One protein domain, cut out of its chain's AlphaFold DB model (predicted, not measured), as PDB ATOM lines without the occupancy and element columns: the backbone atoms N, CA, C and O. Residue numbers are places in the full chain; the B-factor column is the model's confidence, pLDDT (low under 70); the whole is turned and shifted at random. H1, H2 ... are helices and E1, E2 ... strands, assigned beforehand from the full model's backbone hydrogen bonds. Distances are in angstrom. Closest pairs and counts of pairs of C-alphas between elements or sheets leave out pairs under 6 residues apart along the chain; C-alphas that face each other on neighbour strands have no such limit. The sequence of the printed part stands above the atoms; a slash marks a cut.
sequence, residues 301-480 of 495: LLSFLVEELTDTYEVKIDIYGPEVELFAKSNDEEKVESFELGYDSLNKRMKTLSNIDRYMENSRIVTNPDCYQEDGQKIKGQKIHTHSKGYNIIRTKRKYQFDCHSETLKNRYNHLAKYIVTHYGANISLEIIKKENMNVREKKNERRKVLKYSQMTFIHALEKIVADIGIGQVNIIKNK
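AT A GLANCE: This is residues 301 to 480 of the 495 residues of an uncharacterized protein of Massilimicrobiota sp. An142 (UniProt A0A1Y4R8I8). A twisted sheet of five strands has H3 and H5 packed over one face, and H3 runs on far past the sheet to pair with H2 as a long helical hairpin. This hairpin makes the long axis, with the loop of residues 368 to 388 at its far tip; H1 lies at the other end, and H4 is set off, touching no helix. The printed part has 180 residues, with five named helices and five named strands that follow along the chain as H1 E1 E2 E3 H2 H3 E4 H4 H5 E5. The mixed sheet runs E3 E2 E1 E4 E5, and the class is mixed, helices and strands. The whole is loose, with a radius of gyration of the C-alphas of 21.6 A, and elongated, spanning 68 by 36 by 28 A.

HOW THE PARTS SIT: H1, residues 301 to 312, only grazes the sheet with residues 306 to 312. E1, 314 to 320, E2, 323 to 329, and E3, 334 to 340, form a meander, each strand the antiparallel neighbour of the one before, in two hairpins; N 316 and O 327 are 2.8 A apart, N 337 and O 326 2.9 A. H2, 344 to 367, is not on the sheet; it touches H3, 389 to 424, in a helical hairpin at a shallow tilt of 25 degrees, opposite ways, closest at the C-alphas of Met 360 and Tyr 391, 5.8 A. H3 is the hub; its residues 421 to 424 alone touch H1, closest at the C-alphas of Leu 309 and Tyr 424, 5.6 A, only just about perpendicular at 70.2 degrees. E4, 427 to 432, is parallel to E1, with N 429 and O 315 2.8 A apart. E3, H2 H3, E4 form a split strand-helix-strand unit, two strands that run the same way in one sheet but are not neighbours, with helices between them along the chain and E2 and E1 between them in the sheet; its crossover is right-handed. H4, 440 to 450, is not on the sheet. H5, 455 to 469, touches residues 410 to 421 of H3 alone, closest at the C-alphas of Tyr 413 and Phe 458, 5.1 A, at a steep tilt of 48 degrees. H5 is over E4 at a height over the sheet of 9.0 A, and H3 is on the same face at 6.8 A: two layers, helices on one face of a sheet. E5, 473 to 477, is parallel to E4, with N 475 and O 428 2.8 A apart; E4, H4 H5, E5 form a strand-helix-strand unit, two parallel neighbour strands with helices between, and its crossover is right-handed. In the five helices every O i to N i+4 pair is within hydrogen-bond range.

IN THESE COORDINATES: H1 begins at C-alpha 301 (130.261, 87.582, 72.540). H2 is 34.3 A long, H5 21.6 A, and H3 52.7 A, from C-alpha 389 (155.828, 135.198, 87.633) to C-alpha 424 (129.067, 89.805, 87.196). E3 is 20.2 A long; E5 ends at C-alpha 477 (119.717, 103.805, 95.674).

THE WHOLE: The C-alphas farthest apart, those of Asp 332 and Asp 370, are 69.4 A apart. The printed part has no cut. The link from H2 to H3, 21 residues, is long. The mean pLDDT of the printed part is 74.3; 47 residues are under 70, among them residues 433 to 454, and H4 has a mean of 42.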
ATOM      1  N   LEU A 301     129.956  88.666  71.605       57.28
ATOM      2  CA  LEU A 301     130.261  87.582  72.540       57.28
ATOM      3  C   LEU A 301     130.165  88.066  73.988       57.28
ATOM      4  O   LEU A 301     129.601  87.372  74.822       57.28
ATOM      5  N   LEU A 302     130.647  89.280  74.265       62.66
ATOM      6  CA  LEU A 302     130.452  89.958  75.539       62.66
ATOM      7  C   LEU A 302     128.988  90.265  75.787       62.66
ATOM      8  O   LEU A 302     128.599  90.143  76.926       62.66
ATOM      9  N   SER A 303     128.179  90.670  74.805       65.75
ATOM     10  CA  SER A 303     126.766  90.945  75.077       65.75
ATOM     11  C   SER A 303     126.046  89.669  75.487       65.75
ATOM     12  O   SER A 303     125.327  89.715  76.465       65.75
ATOM     13  N   PHE A 304     126.316  88.539  74.824       68.56
ATOM     14  CA  PHE A 304     125.749  87.241  75.201       68.56
ATOM     15  C   PHE A 304     126.246  86.758  76.577       68.56
ATOM     16  O   PHE A 304     125.443  86.406  77.430       68.56
ATOM     17  N   LEU A 305     127.561  86.814  76.831       72.19
ATOM     18  CA  LEU A 305     128.142  86.488  78.145       72.19
ATOM     19  C   LEU A 305     127.618  87.406  79.252       72.19
ATOM     20  O   LEU A 305     127.336  86.962  80.355       72.19
ATOM     21  N   VAL A 306     127.510  88.705  78.971       78.31
ATOM     22  CA  VAL A 306     126.999  89.693  79.922       78.31
ATOM     23  C   VAL A 306     125.514  89.473  80.148       78.31
ATOM     24  O   VAL A 306     125.100  89.620  81.284       78.31
ATOM     25  N   GLU A 307     124.722  89.115  79.138       81.69
ATOM     26  CA  GLU A 307     123.298  88.783  79.277       81.69
ATOM     27  C   GLU A 307     123.111  87.588  80.218       81.69
ATOM     28  O   GLU A 307     122.442  87.726  81.237       81.69
ATOM     29  N   GLU A 308     123.837  86.490  79.986       81.88
ATOM     30  CA  GLU A 308     123.833  85.316  80.871       81.88
ATOM     31  C   GLU A 308     124.241  85.678  82.311       81.88
ATOM     32  O   GLU A 308     123.566  85.314  83.275       81.88
ATOM     33  N   LEU A 309     125.308  86.465  82.480       83.38
ATOM     34  CA  LEU A 309     125.746  86.935  83.798       83.38
ATOM     35  C   LEU A 309     124.739  87.893  84.452       83.38
ATOM     36  O   LEU A 309     124.604  87.879  85.670       83.38
ATOM     37  N   THR A 310     124.043  88.714  83.663       81.62
ATOM     38  CA  THR A 310     123.045  89.692  84.130       81.62
ATOM     39  C   THR A 310     121.803  89.005  84.683       81.62
ATOM     40  O   THR A 310     121.204  89.520  85.627       81.62
ATOM     41  N   ASP A 311     121.446  87.851  84.120       83.12
ATOM     42  CA  ASP A 311     120.353  87.011  84.613       83.12
ATOM     43  C   ASP A 311     120.787  86.140  85.804       83.12
ATOM     44  O   ASP A 311     119.962  85.750  86.630       83.12
ATOM     45  N   THR A 312     122.087  85.849  85.912       84.12
ATOM     46  CA  THR A 312     122.650  84.981  86.958       84.12
ATOM     47  C   THR A 312     122.954  85.727  88.256       84.12
ATOM     48  O   THR A 312     122.735  85.184  89.341       84.12
ATOM     49  N   TYR A 313     123.504  86.938  88.162       84.94
ATOM     50  CA  TYR A 313     124.014  87.684  89.306       84.94
ATOM     51  C   TYR A 313     123.196  88.947  89.578       84.94
ATOM     52  O   TYR A 313     123.061  89.835  88.739       84.94
ATOM     53  N   GLU A 314     122.748  89.080  90.821       86.00
ATOM     54  CA  GLU A 314     122.338  90.349  91.399       86.00
ATOM     55  C   GLU A 314     123.579  91.056  91.960       86.00
ATOM     56  O   GLU A 314     124.234  90.559  92.881       86.00
ATOM     57  N   VAL A 315     123.928  92.211  91.386       88.69
ATOM     58  CA  VAL A 315     125.127  92.964  91.771       88.69
ATOM     59  C   VAL A 315     124.742  94.194  92.578       88.69
ATOM     60  O   VAL A 315     124.088  95.106  92.069       88.69
ATOM     61  N   LYS A 316     125.221  94.263  93.820       89.12
ATOM     62  CA  LYS A 316     125.184  95.458  94.661       89.12
ATOM     63  C   LYS A 316     126.584  96.055  94.798       89.12
ATOM     64  O   LYS A 316     127.551  95.349  95.066       89.12
ATOM     65  N   ILE A 317     126.703  97.366  94.612       87.38
ATOM     66  CA  ILE A 317     127.957  98.103  94.779       87.38
ATOM     67  C   ILE A 317     127.790  99.165  95.854       87.38
ATOM     68  O   ILE A 317     126.983 100.083  95.701       87.38
ATOM     69  N   ASP A 318     128.657  99.104  96.855       82.44
ATOM     70  CA  ASP A 318     128.754 100.092  97.917       82.44
ATOM     71  C   ASP A 318     130.034 100.918  97.733       82.44
ATOM     72  O   ASP A 318     131.144 100.390  97.611       82.44
ATOM     73  N   ILE A 319     129.903 102.249  97.679       75.25
ATOM     74  CA  ILE A 319     131.053 103.144  97.467       75.25
ATOM     75  C   ILE A 319     131.413 103.898  98.750       75.25
ATOM     76  O   ILE A 319     130.743 104.864  99.124       75.25
ATOM     77  N   TYR A 320     132.568 103.566  99.327       72.62
ATOM     78  CA  TYR A 320     133.126 104.162 100.542       72.62
ATOM     79  C   TYR A 320     134.342 105.046 100.231       72.62
ATOM     80  O   TYR A 320     135.497 104.661 100.403       72.62
ATOM     81  N   GLY A 321     134.121 106.280  99.772       67.00
ATOM     82  CA  GLY A 321     135.226 107.200  99.465       67.00
ATOM     83  C   GLY A 321     136.186 106.639  98.392       67.00
ATOM     84  O   GLY A 321     135.794 106.593  97.227       67.00
ATOM     85  N   PRO A 322     137.455 106.295  98.716       67.12
ATOM     86  CA  PRO A 322     138.386 105.663  97.777       67.12
ATOM     87  C   PRO A 322     138.221 104.138  97.646       67.12
ATOM     88  O   PRO A 322     138.999 103.535  96.913       67.12
ATOM     89  N   GLU A 323     137.277 103.511  98.339       74.31
ATOM     90  CA  GLU A 323     137.042 102.065  98.301       74.31
ATOM     91  C   GLU A 323     135.685 101.769  97.656       74.31
ATOM     92  O   GLU A 323     134.725 102.527  97.814       74.31
ATOM     93  N   VAL A 324     135.629 100.690  96.882       80.62
ATOM     94  CA  VAL A 324     134.403 100.164  96.274       80.62
ATOM     95  C   VAL A 324     134.268  98.723  96.727       80.62
ATOM     96  O   VAL A 324     135.153  97.925  96.437       80.62
ATOM     97  N   GLU A 325     133.187  98.402  97.419       85.31
ATOM     98  CA  GLU A 325     132.826  97.027  97.750       85.31
ATOM     99  C   GLU A 325     131.761  96.551  96.768       85.31
ATOM    100  O   GLU A 325     130.786  97.248  96.488       85.31
ATOM    101  N   LEU A 326     131.994  95.380  96.195       89.19
ATOM    102  CA  LEU A 326     131.093  94.705  95.282       89.19
ATOM    103  C   LEU A 326     130.564  93.454  95.968       89.19
ATOM    104  O   LEU A 326     131.348  92.630  96.427       89.19
ATOM    105  N   PHE A 327     129.247  93.313  95.965       88.69
ATOM    106  CA  PHE A 327     128.516  92.131  96.384       88.69
ATOM    107  C   PHE A 327     127.817  91.576  95.147       88.69
ATOM    108  O   PHE A 327     126.971  92.246  94.563       88.69
ATOM    109  N   ALA A 328     128.190  90.379  94.715       87.62
ATOM    110  CA  ALA A 328     127.542  89.693  93.606       87.62
ATOM    111  C   ALA A 328     126.937  88.391  94.121       87.62
ATOM    112  O   ALA A 328     127.658  87.525  94.620       87.62
ATOM    113  N   LYS A 329     125.617  88.261  94.005       87.25
ATOM    114  CA  LYS A 329     124.871  87.100  94.484       87.25
ATOM    115  C   LYS A 329     124.182  86.399  93.325       87.25
ATOM    116  O   LYS A 329     123.472  87.030  92.557       87.25
ATOM    117  N   SER A 330     124.380  85.096  93.230       86.62
ATOM    118  CA  SER A 330     123.631  84.191  92.357       86.62
ATOM    119  C   SER A 330     122.880  83.170  93.211       86.62
ATOM    120  O   SER A 330     122.988  83.188  94.441       86.62
ATOM    121  N   ASN A 331     122.131  82.266  92.580       79.56
ATOM    122  CA  ASN A 331     121.451  81.185  93.300       79.56
ATOM    123  C   ASN A 331     122.429  80.242  94.026       79.56
ATOM    124  O   ASN A 331     122.079  79.713  95.078       79.56
ATOM    125  N   ASP A 332     123.647  80.081  93.497       80.25
ATOM    126  CA  ASP A 332     124.611  79.077  93.964       80.25
ATOM    127  C   ASP A 332     125.841  79.680  94.667       80.25
ATOM    128  O   ASP A 332     126.527  78.994  95.424       80.25
ATOM    129  N   GLU A 333     126.133  80.966  94.444       84.19
ATOM    130  CA  GLU A 333     127.340  81.626  94.952       84.19
ATOM    131  C   GLU A 333     127.094  83.076  95.382       84.19
ATOM    132  O   GLU A 333     126.426  83.842  94.682       84.19
ATOM    133  N   GLU A 334     127.739  83.479  96.479       87.44
ATOM    134  CA  GLU A 334     127.853  84.868  96.925       87.44
ATOM    135  C   GLU A 334     129.331  85.280  96.940       87.44
ATOM    136  O   GLU A 334     130.178  84.608  97.534       87.44
ATOM    137  N   LYS A 335     129.656  86.378  96.253       86.75
ATOM    138  CA  LYS A 335     131.015  86.913  96.120       86.75
ATOM    139  C   LYS A 335     131.068  88.335  96.649       86.75
ATOM    140  O   LYS A 335     130.247  89.171  96.278       86.75
ATOM    141  N   VAL A 336     132.081  88.604  97.468       88.00
ATOM    142  CA  VAL A 336     132.375  89.940  97.987       88.00
ATOM    143  C   VAL A 336     133.793  90.323  97.587       88.00
ATOM    144  O   VAL A 336     134.746  89.629  97.938       88.00
ATOM    145  N   GLU A 337     133.939  91.422  96.849       89.12
ATOM    146  CA  GLU A 337     135.237  91.945  96.419       89.12
ATOM    147  C   GLU A 337     135.390  93.420  96.786       89.12
ATOM    148  O   GLU A 337     134.544  94.255  96.468       89.12
ATOM    149  N   SER A 338     136.514  93.755  97.417       83.69
ATOM    150  CA  SER A 338     136.861  95.132  97.765       83.69
ATOM    151  C   SER A 338     137.938  95.659  96.818       83.69
ATOM    152  O   SER A 338     139.021  95.087  96.681       83.69
ATOM    153  N   PHE A 339     137.671  96.801  96.191       82.25
ATOM    154  CA  PHE A 339     138.586  97.473  95.278       82.25
ATOM    155  C   PHE A 339     139.054  98.799  95.855       82.25
ATOM    156  O   PHE A 339     138.264  99.718  96.078       82.25
ATOM    157  N   GLU A 340     140.371  98.961  95.964       74.69
ATOM    158  CA  GLU A 340     140.947 100.279  96.190       74.69
ATOM    159  C   GLU A 340     140.989 101.069  94.866       74.69
ATOM    160  O   GLU A 340     141.539 100.643  93.834       74.69
ATOM    161  N   LEU A 341     140.397 102.262  94.885       66.50
ATOM    162  CA  LEU A 341     140.489 103.254  93.812       66.50
ATOM    163  C   LEU A 341     141.827 104.015  93.865       66.50
ATOM    164  O   LEU A 341     142.206 104.677  92.891       66.50
ATOM    165  N   GLY A 342     142.536 103.927  94.993       61.69
ATOM    166  CA  GLY A 342     143.870 104.470  95.208       61.69
ATOM    167  C   GLY A 342     144.949 103.705  94.434       61.69
ATOM    168  O   GLY A 342     144.960 102.486  94.369       61.69
ATOM    169  N   TYR A 343     145.895 104.441  93.846       66.19
ATOM    170  CA  TYR A 343     147.162 103.893  93.349       66.19
ATOM    171  C   TYR A 343     148.307 104.717  93.910       66.19
ATOM    172  O   TYR A 343     148.194 105.940  94.039       66.19
ATOM    173  N   ASP A 344     149.473 104.100  94.057       65.25
ATOM    174  CA  ASP A 344     150.717 104.804  94.372       65.25
ATOM    175  C   ASP A 344     150.989 105.990  93.444       65.25
ATOM    176  O   ASP A 344     151.440 107.050  93.881       65.25
ATOM    177  N   SER A 345     150.685 105.851  92.153       65.06
ATOM    178  CA  SER A 345     150.857 106.935  91.184       65.06
ATOM    179  C   SER A 345     149.881 108.101  91.419       65.06
ATOM    180  O   SER A 345     150.283 109.262  91.292       65.06
ATOM    181  N   LEU A 346     148.632 107.824  91.815       67.81
ATOM    182  CA  LEU A 346     147.639 108.835  92.198       67.81
ATOM    183  C   LEU A 346     148.041 109.514  93.510       67.81
ATOM    184  O   LEU A 346     148.044 110.744  93.578       67.81
ATOM    185  N   ASN A 347     148.493 108.735  94.493       71.38
ATOM    186  CA  ASN A 347     148.982 109.215  95.783       71.38
ATOM    187  C   ASN A 347     150.216 110.122  95.622       71.38
ATOM    188  O   ASN A 347     150.266 111.222  96.179       71.38
ATOM    189  N   LYS A 348     151.192 109.730  94.788       74.94
ATOM    190  CA  LYS A 348     152.369 110.553  94.442       74.94
ATOM    191  C   LYS A 348     151.971 111.858  93.740       74.94
ATOM    192  O   LYS A 348     152.504 112.925  94.066       74.94
ATOM    193  N   ARG A 349     151.010 111.815  92.809       73.12
ATOM    194  CA  ARG A 349     150.480 113.025  92.152       73.12
ATOM    195  C   ARG A 349     149.736 113.928  93.128       73.12
ATOM    196  O   ARG A 349     149.926 115.137  93.070       73.12
ATOM    197  N   MET A 350     148.959 113.373  94.052       74.75
ATOM    198  CA  MET A 350     148.293 114.147  95.102       74.75
ATOM    199  C   MET A 350     149.290 114.840  96.029       74.75
ATOM    200  O   MET A 350     149.121 116.023  96.312       74.75
ATOM    201  N   LYS A 351     150.362 114.153  96.448       79.94
ATOM    202  CA  LYS A 351     151.462 114.784  97.200       79.94
ATOM    203  C   LYS A 351     152.078 115.937  96.402       79.94
ATOM    204  O   LYS A 351     152.297 117.021  96.934       79.94
ATOM    205  N   THR A 352     152.280 115.736  95.100       77.75
ATOM    206  CA  THR A 352     152.794 116.777  94.196       77.75
ATOM    207  C   THR A 352     151.840 117.972  94.095       77.75
ATOM    208  O   THR A 352     152.292 119.112  94.176       77.75
ATOM    209  N   LEU A 353     150.534 117.736  93.951       79.50
ATOM    210  CA  LEU A 353     149.509 118.783  93.936       79.50
ATOM    211  C   LEU A 353     149.484 119.562  95.250       79.50
ATOM    212  O   LEU A 353     149.517 120.784  95.211       79.50
ATOM    213  N   SER A 354     149.544 118.871  96.390       80.88
ATOM    214  CA  SER A 354     149.597 119.500  97.713       80.88
ATOM    215  C   SER A 354     150.836 120.384  97.890       80.88
ATOM    216  O   SER A 354     150.743 121.476  98.444       80.88
ATOM    217  N   ASN A 355     151.997 119.943  97.400       83.38
ATOM    218  CA  ASN A 355     153.225 120.742  97.438       83.38
ATOM    219  C   ASN A 355     153.115 121.992  96.557       83.38
ATOM    220  O   ASN A 355     153.589 123.064  96.933       83.38
ATOM    221  N   ILE A 356     152.488 121.849  95.388       80.75
ATOM    222  CA  ILE A 356     152.221 122.960  94.477       80.75
ATOM    223  C   ILE A 356     151.227 123.952  95.099       80.75
ATOM    224  O   ILE A 356     151.469 125.155  95.026       80.75
ATOM    225  N   ASP A 357     150.156 123.466  95.726       82.12
ATOM    226  CA  ASP A 357     149.173 124.283  96.446       82.12
ATOM    227  C   ASP A 357     149.844 125.117  97.537       82.12
ATOM    228  O   ASP A 357     149.703 126.338  97.546       82.12
ATOM    229  N   ARG A 358     150.678 124.481  98.368       84.94
ATOM    230  CA  ARG A 358     151.441 125.165  99.419       84.94
ATOM    231  C   ARG A 358     152.375 126.235  98.856       84.94
ATOM    232  O   ARG A 358     152.445 127.338  99.383       84.94
ATOM    233  N   TYR A 359     153.083 125.939  97.765       86.81
ATOM    234  CA  TYR A 359     153.930 126.938  97.108       86.81
ATOM    235  C   TYR A 359     153.111 128.128  96.591       86.81
ATOM    236  O   TYR A 359     153.517 129.280  96.738       86.81
ATOM    237  N   MET A 360     151.959 127.861  95.969       81.94
ATOM    238  CA  MET A 360     151.079 128.905  95.448       81.94
ATOM    239  C   MET A 360     150.517 129.789  96.560       81.94
ATOM    240  O   MET A 360     150.427 131.001  96.374       81.94
ATOM    241  N   GLU A 361     150.156 129.199  97.695       84.62
ATOM    242  CA  GLU A 361     149.688 129.911  98.881       84.62
ATOM    243  C   GLU A 361     150.790 130.797  99.472       84.62
ATOM    244  O   GLU A 361     150.605 132.010  99.547       84.62
ATOM    245  N   ASN A 362     151.980 130.242  99.720       85.75
ATOM    246  CA  ASN A 362     153.134 131.008 100.201       85.75
ATOM    247  C   ASN A 362     153.495 132.151  99.247       85.75
ATOM    248  O   ASN A 362     153.745 133.272  99.677       85.75
ATOM    249  N   SER A 363     153.481 131.901  97.934       86.19
ATOM    250  CA  SER A 363     153.748 132.959  96.962       86.19
ATOM    251  C   SER A 363     152.682 134.054  97.001       86.19
ATOM    252  O   SER A 363     153.036 135.204  96.762       86.19
ATOM    253  N   ARG A 364     151.405 133.739  97.258       86.12
ATOM    254  CA  ARG A 364     150.347 134.756  97.376       86.12
ATOM    255  C   ARG A 364     150.549 135.628  98.606       86.12
ATOM    256  O   ARG A 364     150.454 136.840  98.452       86.12
ATOM    257  N   ILE A 365     150.861 135.009  99.746       84.94
ATOM    258  CA  ILE A 365     151.132 135.695 101.017       84.94
ATOM    259  C   ILE A 365     152.320 136.644 100.846       84.94
ATOM    260  O   ILE A 365     152.187 137.840 101.054       84.94
ATOM    261  N   VAL A 366     153.452 136.141 100.341       86.06
ATOM    262  CA  VAL A 366     154.673 136.947 100.153       86.06
ATOM    263  C   VAL A 366     154.471 138.101  99.168       86.06
ATOM    264  O   VAL A 366     155.055 139.164  99.335       86.06
ATOM    265  N   THR A 367     153.664 137.902  98.121       85.44
ATOM    266  CA  THR A 367     153.464 138.933  97.085       85.44
ATOM    267  C   THR A 367     152.405 139.970  97.486       85.44
ATOM    268  O   THR A 367     152.358 141.035  96.884       85.44
ATOM    269  N   ASN A 368     151.543 139.669  98.462       85.81
ATOM    270  CA  ASN A 368     150.457 140.555  98.899       85.81
ATOM    271  C   ASN A 368     150.350 140.519 100.435       85.81
ATOM    272  O   ASN A 368     149.348 140.022 100.947       85.81
ATOM    273  N   PRO A 369     151.387 140.938 101.184       85.12
ATOM    274  CA  PRO A 369     151.416 140.790 102.642       85.12
ATOM    275  C   PRO A 369     150.287 141.563 103.339       85.12
ATOM    276  O   PRO A 369     149.757 141.111 104.343       85.12
ATOM    277  N   ASP A 370     149.861 142.676 102.750       86.06
ATOM    278  CA  ASP A 370     148.738 143.519 103.160       86.06
ATOM    279  C   ASP A 370     147.371 142.812 103.130       86.06
ATOM    280  O   ASP A 370     146.464 143.189 103.869       86.06
ATOM    281  N   CYS A 371     147.230 141.758 102.319       86.00
ATOM    282  CA  CYS A 371     146.003 140.968 102.193       86.00
ATOM    283  C   CYS A 371     145.861 139.851 103.243       86.00
ATOM    284  O   CYS A 371     144.847 139.135 103.233       86.00
ATOM    285  N   TYR A 372     146.869 139.638 104.090       87.94
ATOM    286  CA  TYR A 372     146.947 138.506 105.013       87.94
ATOM    287  C   TYR A 372     147.307 138.959 106.433       87.94
ATOM    288  O   TYR A 372     148.005 139.944 106.634       87.94
ATOM    289  N   GLN A 373     146.801 138.234 107.428       84.50
ATOM    290  CA  GLN A 373     147.167 138.389 108.835       84.50
ATOM    291  C   GLN A 373     148.536 137.745 109.111       84.50
ATOM    292  O   GLN A 373     149.030 136.955 108.302       84.50
ATOM    293  N   GLU A 374     149.134 138.035 110.272       78.06
ATOM    294  CA  GLU A 374     150.415 137.436 110.692       78.06
ATOM    295  C   GLU A 374     150.361 135.900 110.784       78.06
ATOM    296  O   GLU A 374     151.367 135.227 110.563       78.06
ATOM    297  N   ASP A 375     149.179 135.328 111.029       78.56
ATOM    298  CA  ASP A 375     148.941 133.880 111.050       78.56
ATOM    299  C   ASP A 375     148.746 133.260 109.645       78.56
ATOM    300  O   ASP A 375     148.541 132.051 109.507       78.56
ATOM    301  N   GLY A 376     148.814 134.079 108.588       71.19
ATOM    302  CA  GLY A 376     148.644 133.677 107.194       71.19
ATOM    303  C   GLY A 376     147.190 133.575 106.724       71.19
ATOM    304  O   GLY A 376     146.956 133.176 105.578       71.19
ATOM    305  N   GLN A 377     146.198 133.940 107.545       80.31
ATOM    306  CA  GLN A 377     144.798 133.974 107.118       80.31
ATOM    307  C   GLN A 377     144.496 135.194 106.250       80.31
ATOM    308  O   GLN A 377     144.973 136.302 106.483       80.31
ATOM    309  N   LYS A 378     143.666 135.004 105.219       81.56
ATOM    310  CA  LYS A 378     143.274 136.093 104.319       81.56
ATOM    311  C   LYS A 378     142.314 137.052 105.031       81.56
ATOM    312  O   LYS A 378     141.250 136.628 105.485       81.56
ATOM    313  N   ILE A 379     142.622 138.348 105.010       84.12
ATOM    314  CA  ILE A 379     141.745 139.394 105.544       84.12
ATOM    315  C   ILE A 379     140.464 139.467 104.693       84.12
ATOM    316  O   ILE A 379     140.509 139.561 103.459       84.12
ATOM    317  N   LYS A 380     139.293 139.382 105.341       79.00
ATOM    318  CA  LYS A 380     137.987 139.458 104.662       79.00
ATOM    319  C   LYS A 380     137.837 140.808 103.947       79.00
ATOM    320  O   LYS A 380     138.236 141.841 104.466       79.00
ATOM    321  N   GLY A 381     137.269 140.795 102.741       75.06
ATOM    322  CA  GLY A 381     137.058 141.999 101.924       75.06
ATOM    323  C   GLY A 381     138.264 142.433 101.081       75.06
ATOM    324  O   GLY A 381     138.068 143.016 100.016       75.06
ATOM    325  N   GLN A 382     139.495 142.070 101.459       78.06
ATOM    326  CA  GLN A 382     140.675 142.416 100.666       78.06
ATOM    327  C   GLN A 382     140.817 141.548  99.404       78.06
ATOM    328  O   GLN A 382     140.668 140.314  99.413       78.06
ATOM    329  N   LYS A 383     141.079 142.205  98.271       79.69
ATOM    330  CA  LYS A 383     141.288 141.561  96.967       79.69
ATOM    331  C   LYS A 383     142.781 141.385  96.735       79.69
ATOM    332  O   LYS A 383     143.556 142.253  97.061       79.69
ATOM    333  N   ILE A 384     143.173 140.273  96.127       80.56
ATOM    334  CA  ILE A 384     144.576 140.064  95.760       80.56
ATOM    335  C   ILE A 384     144.872 140.905  94.528       80.56
ATOM    336  O   ILE A 384     144.177 140.765  93.520       80.56
ATOM    337  N   HIS A 385     145.896 141.745  94.612       67.50
ATOM    338  CA  HIS A 385     146.202 142.718  93.569       67.50
ATOM    339  C   HIS A 385     147.233 142.184  92.573       67.50
ATOM    340  O   HIS A 385     147.154 142.481  91.382       67.50
ATOM    341  N   THR A 386     148.188 141.361  93.027       81.31
ATOM    342  CA  THR A 386     149.306 140.917  92.185       81.31
ATOM    343  C   THR A 386     149.648 139.433  92.336       81.31
ATOM    344  O   THR A 386     149.480 138.790  93.375       81.31
ATOM    345  N   HIS A 387     150.150 138.856  91.243       83.12
ATOM    346  CA  HIS A 387     150.637 137.483  91.185       83.12
ATOM    347  C   HIS A 387     152.064 137.460  90.644       83.12
ATOM    348  O   HIS A 387     152.341 138.016  89.580       83.12
ATOM    349  N   SER A 388     152.966 136.768  91.341       81.25
ATOM    350  CA  SER A 388     154.352 136.625  90.898       81.25
ATOM    351  C   SER A 388     154.455 135.819  89.589       81.25
ATOM    352  O   SER A 388     153.613 134.971  89.268       81.25
ATOM    353  N   LYS A 389     155.538 136.024  88.824       77.44
ATOM    354  CA  LYS A 389     155.828 135.198  87.633       77.44
ATOM    355  C   LYS A 389     155.937 133.708  87.997       77.44
ATOM    356  O   LYS A 389     155.412 132.861  87.274       77.44
ATOM    357  N   GLY A 390     156.548 133.397  89.145       72.56
ATOM    358  CA  GLY A 390     156.650 132.037  89.686       72.56
ATOM    359  C   GLY A 390     155.285 131.417  89.996       72.56
ATOM    360  O   GLY A 390     155.029 130.275  89.608       72.56
ATOM    361  N   TYR A 391     154.367 132.191  90.582       85.81
ATOM    362  CA  TYR A 391     152.986 131.768  90.826       85.81
ATOM    363  C   TYR A 391     152.280 131.363  89.529       85.81
ATOM    364  O   TYR A 391     151.670 130.301  89.472       85.81
ATOM    365  N   ASN A 392     152.401 132.153  88.459       73.81
ATOM    366  CA  ASN A 392     151.739 131.858  87.181       73.81
ATOM    367  C   ASN A 392     152.294 130.599  86.489       73.81
ATOM    368  O   ASN A 392     151.529 129.788  85.947       73.81
ATOM    369  N   ILE A 393     153.612 130.382  86.555       72.06
ATOM    370  CA  ILE A 393     154.255 129.160  86.047       72.06
ATOM    371  C   ILE A 393     153.764 127.940  86.835       72.06
ATOM    372  O   ILE A 393     153.320 126.944  86.255       72.06
ATOM    373  N   ILE A 394     153.786 128.024  88.166       74.56
ATOM    374  CA  ILE A 394     153.382 126.922  89.036       74.56
ATOM    375  C   ILE A 394     151.873 126.669  88.978       74.56
ATOM    376  O   ILE A 394     151.469 125.511  88.963       74.56
ATOM    377  N   ARG A 395     151.036 127.695  88.802       74.94
ATOM    378  CA  ARG A 395     149.598 127.553  88.522       74.94
ATOM    379  C   ARG A 395     149.353 126.723  87.265       74.94
ATOM    380  O   ARG A 395     148.478 125.860  87.254       74.94
ATOM    381  N   THR A 396     150.154 126.931  86.221       66.25
ATOM    382  CA  THR A 396     150.090 126.128  84.989       66.25
ATOM    383  C   THR A 396     150.531 124.682  85.238       66.25
ATOM    384  O   THR A 396     149.885 123.748  84.764       66.25
ATOM    385  N   LYS A 397     151.580 124.470  86.046       72.56
ATOM    386  CA  LYS A 397     152.038 123.130  86.455       72.56
ATOM    387  C   LYS A 397     151.007 122.400  87.324       72.56
ATOM    388  O   LYS A 397     150.759 121.218  87.098       72.56
ATOM    389  N   ARG A 398     150.374 123.099  88.273       79.50
ATOM    390  CA  ARG A 398     149.258 122.605  89.093       79.50
ATOM    391  C   ARG A 398     148.140 122.093  88.206       79.50
ATOM    392  O   ARG A 398     147.676 120.973  88.369       79.50
ATOM    393  N   LYS A 399     147.749 122.935  87.248       62.16
ATOM    394  CA  LYS A 399     146.692 122.666  86.283       62.16
ATOM    395  C   LYS A 399     146.990 121.391  85.498       62.16
ATOM    396  O   LYS A 399     146.173 120.481  85.491       62.16
ATOM    397  N   TYR A 400     148.205 121.271  84.962       69.06
ATOM    398  CA  TYR A 400     148.655 120.056  84.283       69.06
ATOM    399  C   TYR A 400     148.596 118.810  85.179       69.06
ATOM    400  O   TYR A 400     148.078 117.777  84.764       69.06
ATOM    401  N   GLN A 401     149.103 118.884  86.414       69.31
ATOM    402  CA  GLN A 401     149.088 117.738  87.332       69.31
ATOM    403  C   GLN A 401     147.668 117.320  87.723       69.31
ATOM    404  O   GLN A 401     147.394 116.126  87.836       69.31
ATOM    405  N   PHE A 402     146.763 118.286  87.880       71.00
ATOM    406  CA  PHE A 402     145.355 118.036  88.169       71.00
ATOM    407  C   PHE A 402     144.647 117.367  86.986       71.00
ATOM    408  O   PHE A 402     143.925 116.388  87.180       71.00
ATOM    409  N   ASP A 403     144.918 117.827  85.760       63.41
ATOM    410  CA  ASP A 403     144.420 117.199  84.531       63.41
ATOM    411  C   ASP A 403     144.896 115.743  84.441       63.41
ATOM    412  O   ASP A 403     144.118 114.836  84.142       63.41
ATOM    413  N   CYS A 404     146.171 115.507  84.772       65.06
ATOM    414  CA  CYS A 404     146.737 114.165  84.799       65.06
ATOM    415  C   CYS A 404     146.085 113.257  85.833       65.06
ATOM    416  O   CYS A 404     145.821 112.089  85.549       65.06
ATOM    417  N   HIS A 405     145.850 113.785  87.029       72.69
ATOM    418  CA  HIS A 405     145.202 113.058  88.107       72.69
ATOM    419  C   HIS A 405     143.763 112.683  87.726       72.69
ATOM    420  O   HIS A 405     143.414 111.506  87.768       72.69
ATOM    421  N   SER A 406     142.986 113.654  87.239       70.56
ATOM    422  CA  SER A 406     141.591 113.457  86.824       70.56
ATOM    423  C   SER A 406     141.453 112.410  85.717       70.56
ATOM    424  O   SER A 406     140.558 111.573  85.762       70.56
ATOM    425  N   GLU A 407     142.345 112.422  84.723       69.75
ATOM    426  CA  GLU A 407     142.293 111.442  83.633       69.75
ATOM    427  C   GLU A 407     142.694 110.036  84.086       69.75
ATOM    428  O   GLU A 407     142.086 109.049  83.677       69.75
ATOM    429  N   THR A 408     143.702 109.936  84.955       71.50
ATOM    430  CA  THR A 408     144.132 108.649  85.521       71.50
ATOM    431  C   THR A 408     142.990 108.012  86.318       71.50
ATOM    432  O   THR A 408     142.713 106.827  86.156       71.50
ATOM    433  N   LEU A 409     142.284 108.825  87.104       73.00
ATOM    434  CA  LEU A 409     141.120 108.423  87.886       73.00
ATOM    435  C   LEU A 409     139.963 107.950  86.989       73.00
ATOM    436  O   LEU A 409     139.463 106.844  87.175       73.00
ATOM    437  N   LYS A 410     139.622 108.706  85.934       74.75
ATOM    438  CA  LYS A 410     138.629 108.281  84.925       74.75
ATOM    439  C   LYS A 410     138.983 106.948  84.269       74.75
ATOM    440  O   LYS A 410     138.112 106.108  84.073       74.75
ATOM    441  N   ASN A 411     140.248 106.745  83.909       73.31
ATOM    442  CA  ASN A 411     140.684 105.492  83.295       73.31
ATOM    443  C   ASN A 411     140.553 104.308  84.259       73.31
ATOM    444  O   ASN A 411     140.129 103.238  83.831       73.31
ATOM    445  N   ARG A 412     140.861 104.503  85.548       75.31
ATOM    446  CA  ARG A 412     140.662 103.475  86.575       75.31
ATOM    447  C   ARG A 412     139.186 103.146  86.757       75.31
ATOM    448  O   ARG A 412     138.841 101.974  86.743       75.31
ATOM    449  N   TYR A 413     138.326 104.154  86.845       80.56
ATOM    450  CA  TYR A 413     136.881 103.949  86.944       80.56
ATOM    451  C   TYR A 413     136.319 103.199  85.744       80.56
ATOM    452  O   TYR A 413     135.603 102.228  85.927       80.56
ATOM    453  N   ASN A 414     136.728 103.560  84.526       76.62
ATOM    454  CA  ASN A 414     136.342 102.807  83.334       76.62
ATOM    455  C   ASN A 414     136.860 101.362  83.362       76.62
ATOM    456  O   ASN A 414     136.181 100.469  82.876       76.62
ATOM    457  N   HIS A 415     138.063 101.117  83.885       78.56
ATOM    458  CA  HIS A 415     138.600  99.761  83.995       78.56
ATOM    459  C   HIS A 415     137.827  98.928  85.019       78.56
ATOM    460  O   HIS A 415     137.499  97.783  84.736       78.56
ATOM    461  N   LEU A 416     137.542  99.493  86.193       82.81
ATOM    462  CA  LEU A 416     136.770  98.815  87.230       82.81
ATOM    463  C   LEU A 416     135.344  98.544  86.749       82.81
ATOM    464  O   LEU A 416     134.884  97.418  86.826       82.81
ATOM    465  N   ALA A 417     134.686  99.540  86.157       84.25
ATOM    466  CA  ALA A 417     133.344  99.385  85.612       84.25
ATOM    467  C   ALA A 417     133.290  98.300  84.524       84.25
ATOM    468  O   ALA A 417     132.370  97.493  84.507       84.25
ATOM    469  N   LYS A 418     134.317  98.215  83.661       81.94
ATOM    470  CA  LYS A 418     134.448  97.099  82.715       81.94
ATOM    471  C   LYS A 418     134.595  95.771  83.440       81.94
ATOM    472  O   LYS A 418     133.852  94.857  83.129       81.94
ATOM    473  N   TYR A 419     135.528  95.669  84.385       83.69
ATOM    474  CA  TYR A 419     135.743  94.442  85.149       83.69
ATOM    475  C   TYR A 419     134.425  93.927  85.734       83.69
ATOM    476  O   TYR A 419     134.034  92.813  85.410       83.69
ATOM    477  N   ILE A 420     133.693  94.784  86.451       85.38
ATOM    478  CA  ILE A 420     132.419  94.437  87.083       85.38
ATOM    479  C   ILE A 420     131.421  93.900  86.058       85.38
ATOM    480  O   ILE A 420     130.960  92.772  86.189       85.38
ATOM    481  N   VAL A 421     131.153  94.668  84.998       84.50
ATOM    482  CA  VAL A 421     130.152  94.274  83.998       84.50
ATOM    483  C   VAL A 421     130.532  92.969  83.296       84.50
ATOM    484  O   VAL A 421     129.680  92.136  83.023       84.50
ATOM    485  N   THR A 422     131.825  92.765  83.034       81.31
ATOM    486  CA  THR A 422     132.322  91.563  82.345       81.31
ATOM    487  C   THR A 422     132.401  90.305  83.210       81.31
ATOM    488  O   THR A 422     132.523  89.229  82.639       81.31
ATOM    489  N   HIS A 423     132.356  90.424  84.542       82.69
ATOM    490  CA  HIS A 423     132.481  89.282  85.461       82.69
ATOM    491  C   HIS A 423     131.187  88.976  86.224       82.69
ATOM    492  O   HIS A 423     130.998  87.833  86.625       82.69
ATOM    493  N   TYR A 424     130.296  89.959  86.403       85.19
ATOM    494  CA  TYR A 424     129.067  89.805  87.196       85.19
ATOM    495  C   TYR A 424     127.807  90.351  86.507       85.19
ATOM    496  O   TYR A 424     126.748  90.358  87.113       85.19
ATOM    497  N   GLY A 425     127.888  90.825  85.260       85.00
ATOM    498  CA  GLY A 425     126.714  91.303  84.522       85.00
ATOM    499  C   GLY A 425     126.389  92.791  84.716       85.00
ATOM    500  O   GLY A 425     127.109  93.548  85.370       85.00
ATOM    501  N   ALA A 426     125.317  93.237  84.060       84.62
ATOM    502  CA  ALA A 426     124.980  94.647  83.855       84.62
ATOM    503  C   ALA A 426     123.768  95.147  84.670       84.62
ATOM    504  O   ALA A 426     123.424  96.325  84.556       84.62
ATOM    505  N   ASN A 427     123.145  94.301  85.500       86.00
ATOM    506  CA  ASN A 427     122.113  94.700  86.464       86.00
ATOM    507  C   ASN A 427     122.762  95.073  87.794       86.00
ATOM    508  O   ASN A 427     123.090  94.219  88.612       86.00
ATOM    509  N   ILE A 428     122.977  96.374  87.983       87.19
ATOM    510  CA  ILE A 428     123.794  96.895  89.075       87.19
ATOM    511  C   ILE A 428     122.958  97.829  89.945       87.19
ATOM    512  O   ILE A 428     122.531  98.896  89.503       87.19
ATOM    513  N   SER A 429     122.800  97.459  91.209       86.19
ATOM    514  CA  SER A 429     122.251  98.301  92.268       86.19
ATOM    515  C   SER A 429     123.393  99.001  92.997       86.19
ATOM    516  O   SER A 429     124.328  98.360  93.467       86.19
ATOM    517  N   LEU A 430     123.357 100.326  93.086       83.94
ATOM    518  CA  LEU A 430     124.465 101.118  93.607       83.94
ATOM    519  C   LEU A 430     124.010 101.967  94.787       83.94
ATOM    520  O   LEU A 430     123.112 102.798  94.646       83.94
ATOM    521  N   GLU A 431     124.671 101.799  95.929       79.56
ATOM    522  CA  GLU A 431     124.426 102.577  97.135       79.56
ATOM    523  C   GLU A 431     125.613 103.504  97.435       79.56
ATOM    524  O   GLU A 431     126.781 103.103  97.513       79.56
ATOM    525  N   ILE A 432     125.320 104.796  97.599       71.88
ATOM    526  CA  ILE A 432     126.316 105.774  98.044       71.88
ATOM    527  C   ILE A 432     126.216 105.889  99.560       71.88
ATOM    528  O   ILE A 432     125.353 106.597 100.089       71.88
ATOM    529  N   ILE A 433     127.130 105.226 100.262       65.19
ATOM    530  CA  ILE A 433     127.137 105.225 101.722       65.19
ATOM    531  C   ILE A 433     127.966 106.408 102.225       65.19
ATOM    532  O   ILE A 433     129.177 106.513 102.009       65.19
ATOM    533  N   LYS A 434     127.301 107.332 102.924       58.72
ATOM    534  CA  LYS A 434     127.977 108.325 103.762       58.72
ATOM    535  C   LYS A 434     128.376 107.601 105.046       58.72
ATOM    536  O   LYS A 434     127.517 107.078 105.743       58.72
ATOM    537  N   LYS A 435     129.669 107.539 105.372       49.19
ATOM    538  CA  LYS A 435     130.135 106.889 106.606       49.19
ATOM    539  C   LYS A 435     129.725 107.763 107.802       49.19
ATOM    540  O   LYS A 435     130.406 108.730 108.140       49.19
ATOM    541  N   GLU A 436     128.567 107.493 108.403       45.31
ATOM    542  CA  GLU A 436     127.970 108.380 109.421       45.31
ATOM    543  C   GLU A 436     128.752 108.395 110.758       45.31
ATOM    544  O   GLU A 436     128.719 109.393 111.485       45.31
ATOM    545  N   ASN A 437     129.609 107.397 111.003       40.16
ATOM    546  CA  ASN A 437     130.343 107.216 112.262       40.16
ATOM    547  C   ASN A 437     131.851 107.514 112.161       40.16
ATOM    548  O   ASN A 437     132.677 106.628 112.362       40.16
ATOM    549  N   MET A 438     132.237 108.759 111.867       43.72
ATOM    550  CA  MET A 438     133.642 109.186 111.995       43.72
ATOM    551  C   MET A 438     133.803 110.488 112.782       43.72
ATOM    552  O   MET A 438     132.973 111.403 112.707       43.72
ATOM    553  N   ASN A 439     134.902 110.585 113.533       43.88
ATOM    554  CA  ASN A 439     135.220 111.742 114.370       43.88
ATOM    555  C   ASN A 439     135.393 113.018 113.522       43.88
ATOM    556  O   ASN A 439     135.773 112.969 112.352       43.88
ATOM    557  N   VAL A 440     135.180 114.206 114.102       47.81
ATOM    558  CA  VAL A 440     135.221 115.510 113.387       47.81
ATOM    559  C   VAL A 440     136.531 115.730 112.602       47.81
ATOM    560  O   VAL A 440     136.538 116.333 111.521       47.81
ATOM    561  N   ARG A 441     137.653 115.195 113.105       41.69
ATOM    562  CA  ARG A 441     138.977 115.260 112.460       41.69
ATOM    563  C   ARG A 441     139.073 114.348 111.229       41.69
ATOM    564  O   ARG A 441     139.666 114.736 110.221       41.69
ATOM    565  N   GLU A 442     138.432 113.186 111.279       42.41
ATOM    566  CA  GLU A 442     138.308 112.244 110.165       42.41
ATOM    567  C   GLU A 442     137.308 112.747 109.129       42.41
ATOM    568  O   GLU A 442     137.658 112.770 107.956       42.41
ATOM    569  N   LYS A 443     136.168 113.326 109.537       39.88
ATOM    570  CA  LYS A 443     135.209 114.002 108.639       39.88
ATOM    571  C   LYS A 443     135.863 115.121 107.814       39.88
ATOM    572  O   LYS A 443     135.566 115.281 106.630       39.88
ATOM    573  N   LYS A 444     136.805 115.888 108.388       43.81
ATOM    574  CA  LYS A 444     137.596 116.902 107.647       43.81
ATOM    575  C   LYS A 444     138.573 116.275 106.644       43.81
ATOM    576  O   LYS A 444     138.724 116.789 105.532       43.81
ATOM    577  N   ASN A 445     139.233 115.179 107.015       43.00
ATOM    578  CA  ASN A 445     140.125 114.435 106.120       43.00
ATOM    579  C   ASN A 445     139.358 113.683 105.022       43.00
ATOM    580  O   ASN A 445     139.844 113.587 103.896       43.00
ATOM    581  N   GLU A 446     138.151 113.221 105.320       39.19
ATOM    582  CA  GLU A 446     137.255 112.511 104.422       39.19
ATOM    583  C   GLU A 446     136.556 113.466 103.458       39.19
ATOM    584  O   GLU A 446     136.620 113.222 102.267       39.19
ATOM    585  N   ARG A 447     136.058 114.640 103.881       39.41
ATOM    586  CA  ARG A 447     135.617 115.698 102.941       39.41
ATOM    587  C   ARG A 447     136.723 116.070 101.950       39.41
ATOM    588  O   ARG A 447     136.466 116.255 100.762       39.41
ATOM    589  N   ARG A 448     137.981 116.105 102.412       41.81
ATOM    590  CA  ARG A 448     139.154 116.269 101.540       41.81
ATOM    591  C   ARG A 448     139.426 115.052 100.649       41.81
ATOM    592  O   ARG A 448     140.082 115.260  99.641       41.81
ATOM    593  N   LYS A 449     139.004 113.826 100.989       40.31
ATOM    594  CA  LYS A 449     139.110 112.592 100.170       40.31
ATOM    595  C   LYS A 449     137.919 112.407  99.211       40.31
ATOM    596  O   LYS A 449     138.143 112.046  98.067       40.31
ATOM    597  N   VAL A 450     136.698 112.745  99.607       38.28
ATOM    598  CA  VAL A 450     135.477 112.722  98.783       38.28
ATOM    599  C   VAL A 450     135.555 113.770  97.666       38.28
ATOM    600  O   VAL A 450     135.238 113.480  96.520       38.28
ATOM    601  N   LEU A 451     136.129 114.951  97.937       40.78
ATOM    602  CA  LEU A 451     136.501 115.909  96.881       40.78
ATOM    603  C   LEU A 451     137.626 115.400  95.950       40.78
ATOM    604  O   LEU A 451     137.835 115.979  94.885       40.78
ATOM    605  N   LYS A 452     138.371 114.353  96.343       52.38
ATOM    606  CA  LYS A 452     139.469 113.751  95.556       52.38
ATOM    607  C   LYS A 452     139.028 112.550  94.713       52.38
ATOM    608  O   LYS A 452     139.671 112.288  93.703       52.38
ATOM    609  N   TYR A 453     137.946 111.866  95.080       57.56
ATOM    610  CA  TYR A 453     137.416 110.694  94.381       57.56
ATOM    611  C   TYR A 453     135.927 110.909  94.108       57.56
ATOM    612  O   TYR A 453     135.082 110.732  94.979       57.56
ATOM    613  N   SER A 454     135.604 111.374  92.899       65.31
ATOM    614  CA  SER A 454     134.219 111.652  92.514       65.31
ATOM    615  C   SER A 454     133.480 110.341  92.252       65.31
ATOM    616  O   SER A 454     133.639 109.750  91.184       65.31
ATOM    617  N   GLN A 455     132.639 109.933  93.205       73.56
ATOM    618  CA  GLN A 455     131.755 108.764  93.102       73.56
ATOM    619  C   GLN A 455     130.897 108.829  91.823       73.56
ATOM    620  O   GLN A 455     130.837 107.867  91.065       73.56
ATOM    621  N   MET A 456     130.382 110.018  91.484       74.38
ATOM    622  CA  MET A 456     129.653 110.269  90.231       74.38
ATOM    623  C   MET A 456     130.455 109.941  88.968       74.38
ATOM    624  O   MET A 456     129.894 109.498  87.975       74.38
ATOM    625  N   THR A 457     131.777 110.134  88.975       75.50
ATOM    626  CA  THR A 457     132.597 109.810  87.796       75.50
ATOM    627  C   THR A 457     132.691 108.297  87.579       75.50
ATOM    628  O   THR A 457     132.837 107.869  86.436       75.50
ATOM    629  N   PHE A 458     132.614 107.493  88.643       81.00
ATOM    630  CA  PHE A 458     132.536 106.037  88.537       81.00
ATOM    631  C   PHE A 458     131.139 105.576  88.113       81.00
ATOM    632  O   PHE A 458     131.035 104.779  87.185       81.00
ATOM    633  N   ILE A 459     130.083 106.163  88.683       82.38
ATOM    634  CA  ILE A 459     128.689 105.904  88.282       82.38
ATOM    635  C   ILE A 459     128.502 106.164  86.781       82.38
ATOM    636  O   ILE A 459     128.082 105.278  86.049       82.38
ATOM    637  N   HIS A 460     128.951 107.319  86.281       82.25
ATOM    638  CA  HIS A 460     128.888 107.626  84.849       82.25
ATOM    639  C   HIS A 460     129.725 106.686  83.973       82.25
ATOM    640  O   HIS A 460     129.446 106.542  82.784       82.25
ATOM    641  N   ALA A 461     130.783 106.077  84.517       81.44
ATOM    642  CA  ALA A 461     131.543 105.067  83.791       81.44
ATOM    643  C   ALA A 461     130.735 103.766  83.652       81.44
ATOM    644  O   ALA A 461     130.721 103.200  82.559       81.44
ATOM    645  N   LEU A 462     130.043 103.337  84.715       83.44
ATOM    646  CA  LEU A 462     129.131 102.187  84.702       83.44
ATOM    647  C   LEU A 462     127.956 102.417  83.748       83.44
ATOM    648  O   LEU A 462     127.800 101.648  82.806       83.44
ATOM    649  N   GLU A 463     127.215 103.518  83.915       83.19
ATOM    650  CA  GLU A 463     126.079 103.885  83.051       83.19
ATOM    651  C   GLU A 463     126.473 103.870  81.575       83.19
ATOM    652  O   GLU A 463     125.769 103.326  80.727       83.19
ATOM    653  N   LYS A 464     127.644 104.436  81.261       79.88
ATOM    654  CA  LYS A 464     128.147 104.467  79.893       79.88
ATOM    655  C   LYS A 464     128.447 103.071  79.352       79.88
ATOM    656  O   LYS A 464     128.162 102.818  78.189       79.88
ATOM    657  N   ILE A 465     129.067 102.196  80.142       78.44
ATOM    658  CA  ILE A 465     129.418 100.843  79.690       78.44
ATOM    659  C   ILE A 465     128.159 100.001  79.488       78.44
ATOM    660  O   ILE A 465     128.050  99.353  78.452       78.44
ATOM    661  N   VAL A 466     127.208 100.068  80.420       79.38
ATOM    662  CA  VAL A 466     125.904  99.394  80.315       79.38
ATOM    663  C   VAL A 466     125.151  99.886  79.074       79.38
ATOM    664  O   VAL A 466     124.739  99.080  78.243       79.38
ATOM    665  N   ALA A 467     125.098 101.203  78.846       75.88
ATOM    666  CA  ALA A 467     124.508 101.774  77.633       75.88
ATOM    667  C   ALA A 467     125.250 101.368  76.342       75.88
ATOM    668  O   ALA A 467     124.620 101.135  75.315       75.88
ATOM    669  N   ASP A 468     126.585 101.269  76.379       68.06
ATOM    670  CA  ASP A 468     127.417 100.851  75.239       68.06
ATOM    671  C   ASP A 468     127.260  99.351  74.891       68.06
ATOM    672  O   ASP A 468     127.667  98.950  73.789       68.06
ATOM    673  N   ILE A 469     126.762  98.536  75.832       71.75
ATOM    674  CA  ILE A 469     126.437  97.106  75.671       71.75
ATOM    675  C   ILE A 469     124.974  96.937  75.245       71.75
ATOM    676  O   ILE A 469     124.692  96.101  74.391       71.75
ATOM    677  N   GLY A 470     124.072  97.770  75.771       69.75
ATOM    678  CA  GLY A 470     122.647  97.768  75.434       69.75
ATOM    679  C   GLY A 470     121.809  96.758  76.223       69.75
ATOM    680  O   GLY A 470     120.679  96.496  75.826       69.75
ATOM    681  N   ILE A 471     122.354  96.199  77.308       73.94
ATOM    682  CA  ILE A 471     121.719  95.193  78.173       73.94
ATOM    683  C   ILE A 471     121.976  95.588  79.633       73.94
ATOM    684  O   ILE A 471     123.083  96.023  79.953       73.94
ATOM    685  N   GLY A 472     120.969  95.424  80.497       75.88
ATOM    686  CA  GLY A 472     121.032  95.730  81.930       75.88
ATOM    687  C   GLY A 472     120.710  97.183  82.292       75.88
ATOM    688  O   GLY A 472     120.423  98.021  81.433       75.88
ATOM    689  N   GLN A 473     120.742  97.485  83.588       84.88
ATOM    690  CA  GLN A 473     120.454  98.812  84.135       84.88
ATOM    691  C   GLN A 473     121.307  99.124  85.369       84.88
ATOM    692  O   GLN A 473     121.666  98.238  86.144       84.88
ATOM    693  N   VAL A 474     121.596 100.412  85.570       84.75
ATOM    694  CA  VAL A 474     122.271 100.917  86.772       84.75
ATOM    695  C   VAL A 474     121.247 101.656  87.628       84.75
ATOM    696  O   VAL A 474     120.798 102.741  87.263       84.75
ATOM    697  N   ASN A 475     120.898 101.082  88.777       85.38
ATOM    698  CA  ASN A 475     119.931 101.638  89.718       85.38
ATOM    699  C   ASN A 475     120.659 102.311  90.884       85.38
ATOM    700  O   ASN A 475     121.365 101.657  91.645       85.38
ATOM    701  N   ILE A 476     120.484 103.625  91.046       81.81
ATOM    702  CA  ILE A 476     121.102 104.382  92.143       81.81
ATOM    703  C   ILE A 476     120.127 104.444  93.322       81.81
ATOM    704  O   ILE A 476     119.103 105.124  93.256       81.81
ATOM    705  N   ILE A 477     120.476 103.786  94.425       76.81
ATOM    706  CA  ILE A 477     119.717 103.805  95.674       76.81
ATOM    707  C   ILE A 477     120.197 105.010  96.494       76.81
ATOM    708  O   ILE A 477     121.313 105.034  97.018       76.81
ATOM    709  N   LYS A 478     119.368 106.058  96.576       59.50
ATOM    710  CA  LYS A 478     119.627 107.214  97.446       59.50
ATOM    711  C   LYS A 478     119.137 106.909  98.861       59.50
ATOM    712  O   LYS A 478     117.984 106.534  99.046       59.50
ATOM    713  N   ASN A 479     119.999 107.113  99.856       53.12
ATOM    714  CA  ASN A 479     119.626 106.963 101.262       53.12
ATOM    715  C   ASN A 479     118.529 107.975 101.656       53.12
ATOM    716  O   ASN A 479     118.642 109.166 101.358       53.12
ATOM    717  N   LYS A 480     117.487 107.498 102.354       39.84
ATOM    718  CA  LYS A 480     116.261 108.239 102.739       39.84
ATOM    719  C   LYS A 480     116.486 109.493 103.607       39.84
ATOM    720  O   LYS A 480     115.564 110.282 103.775       39.84
TER     721      LYS A 480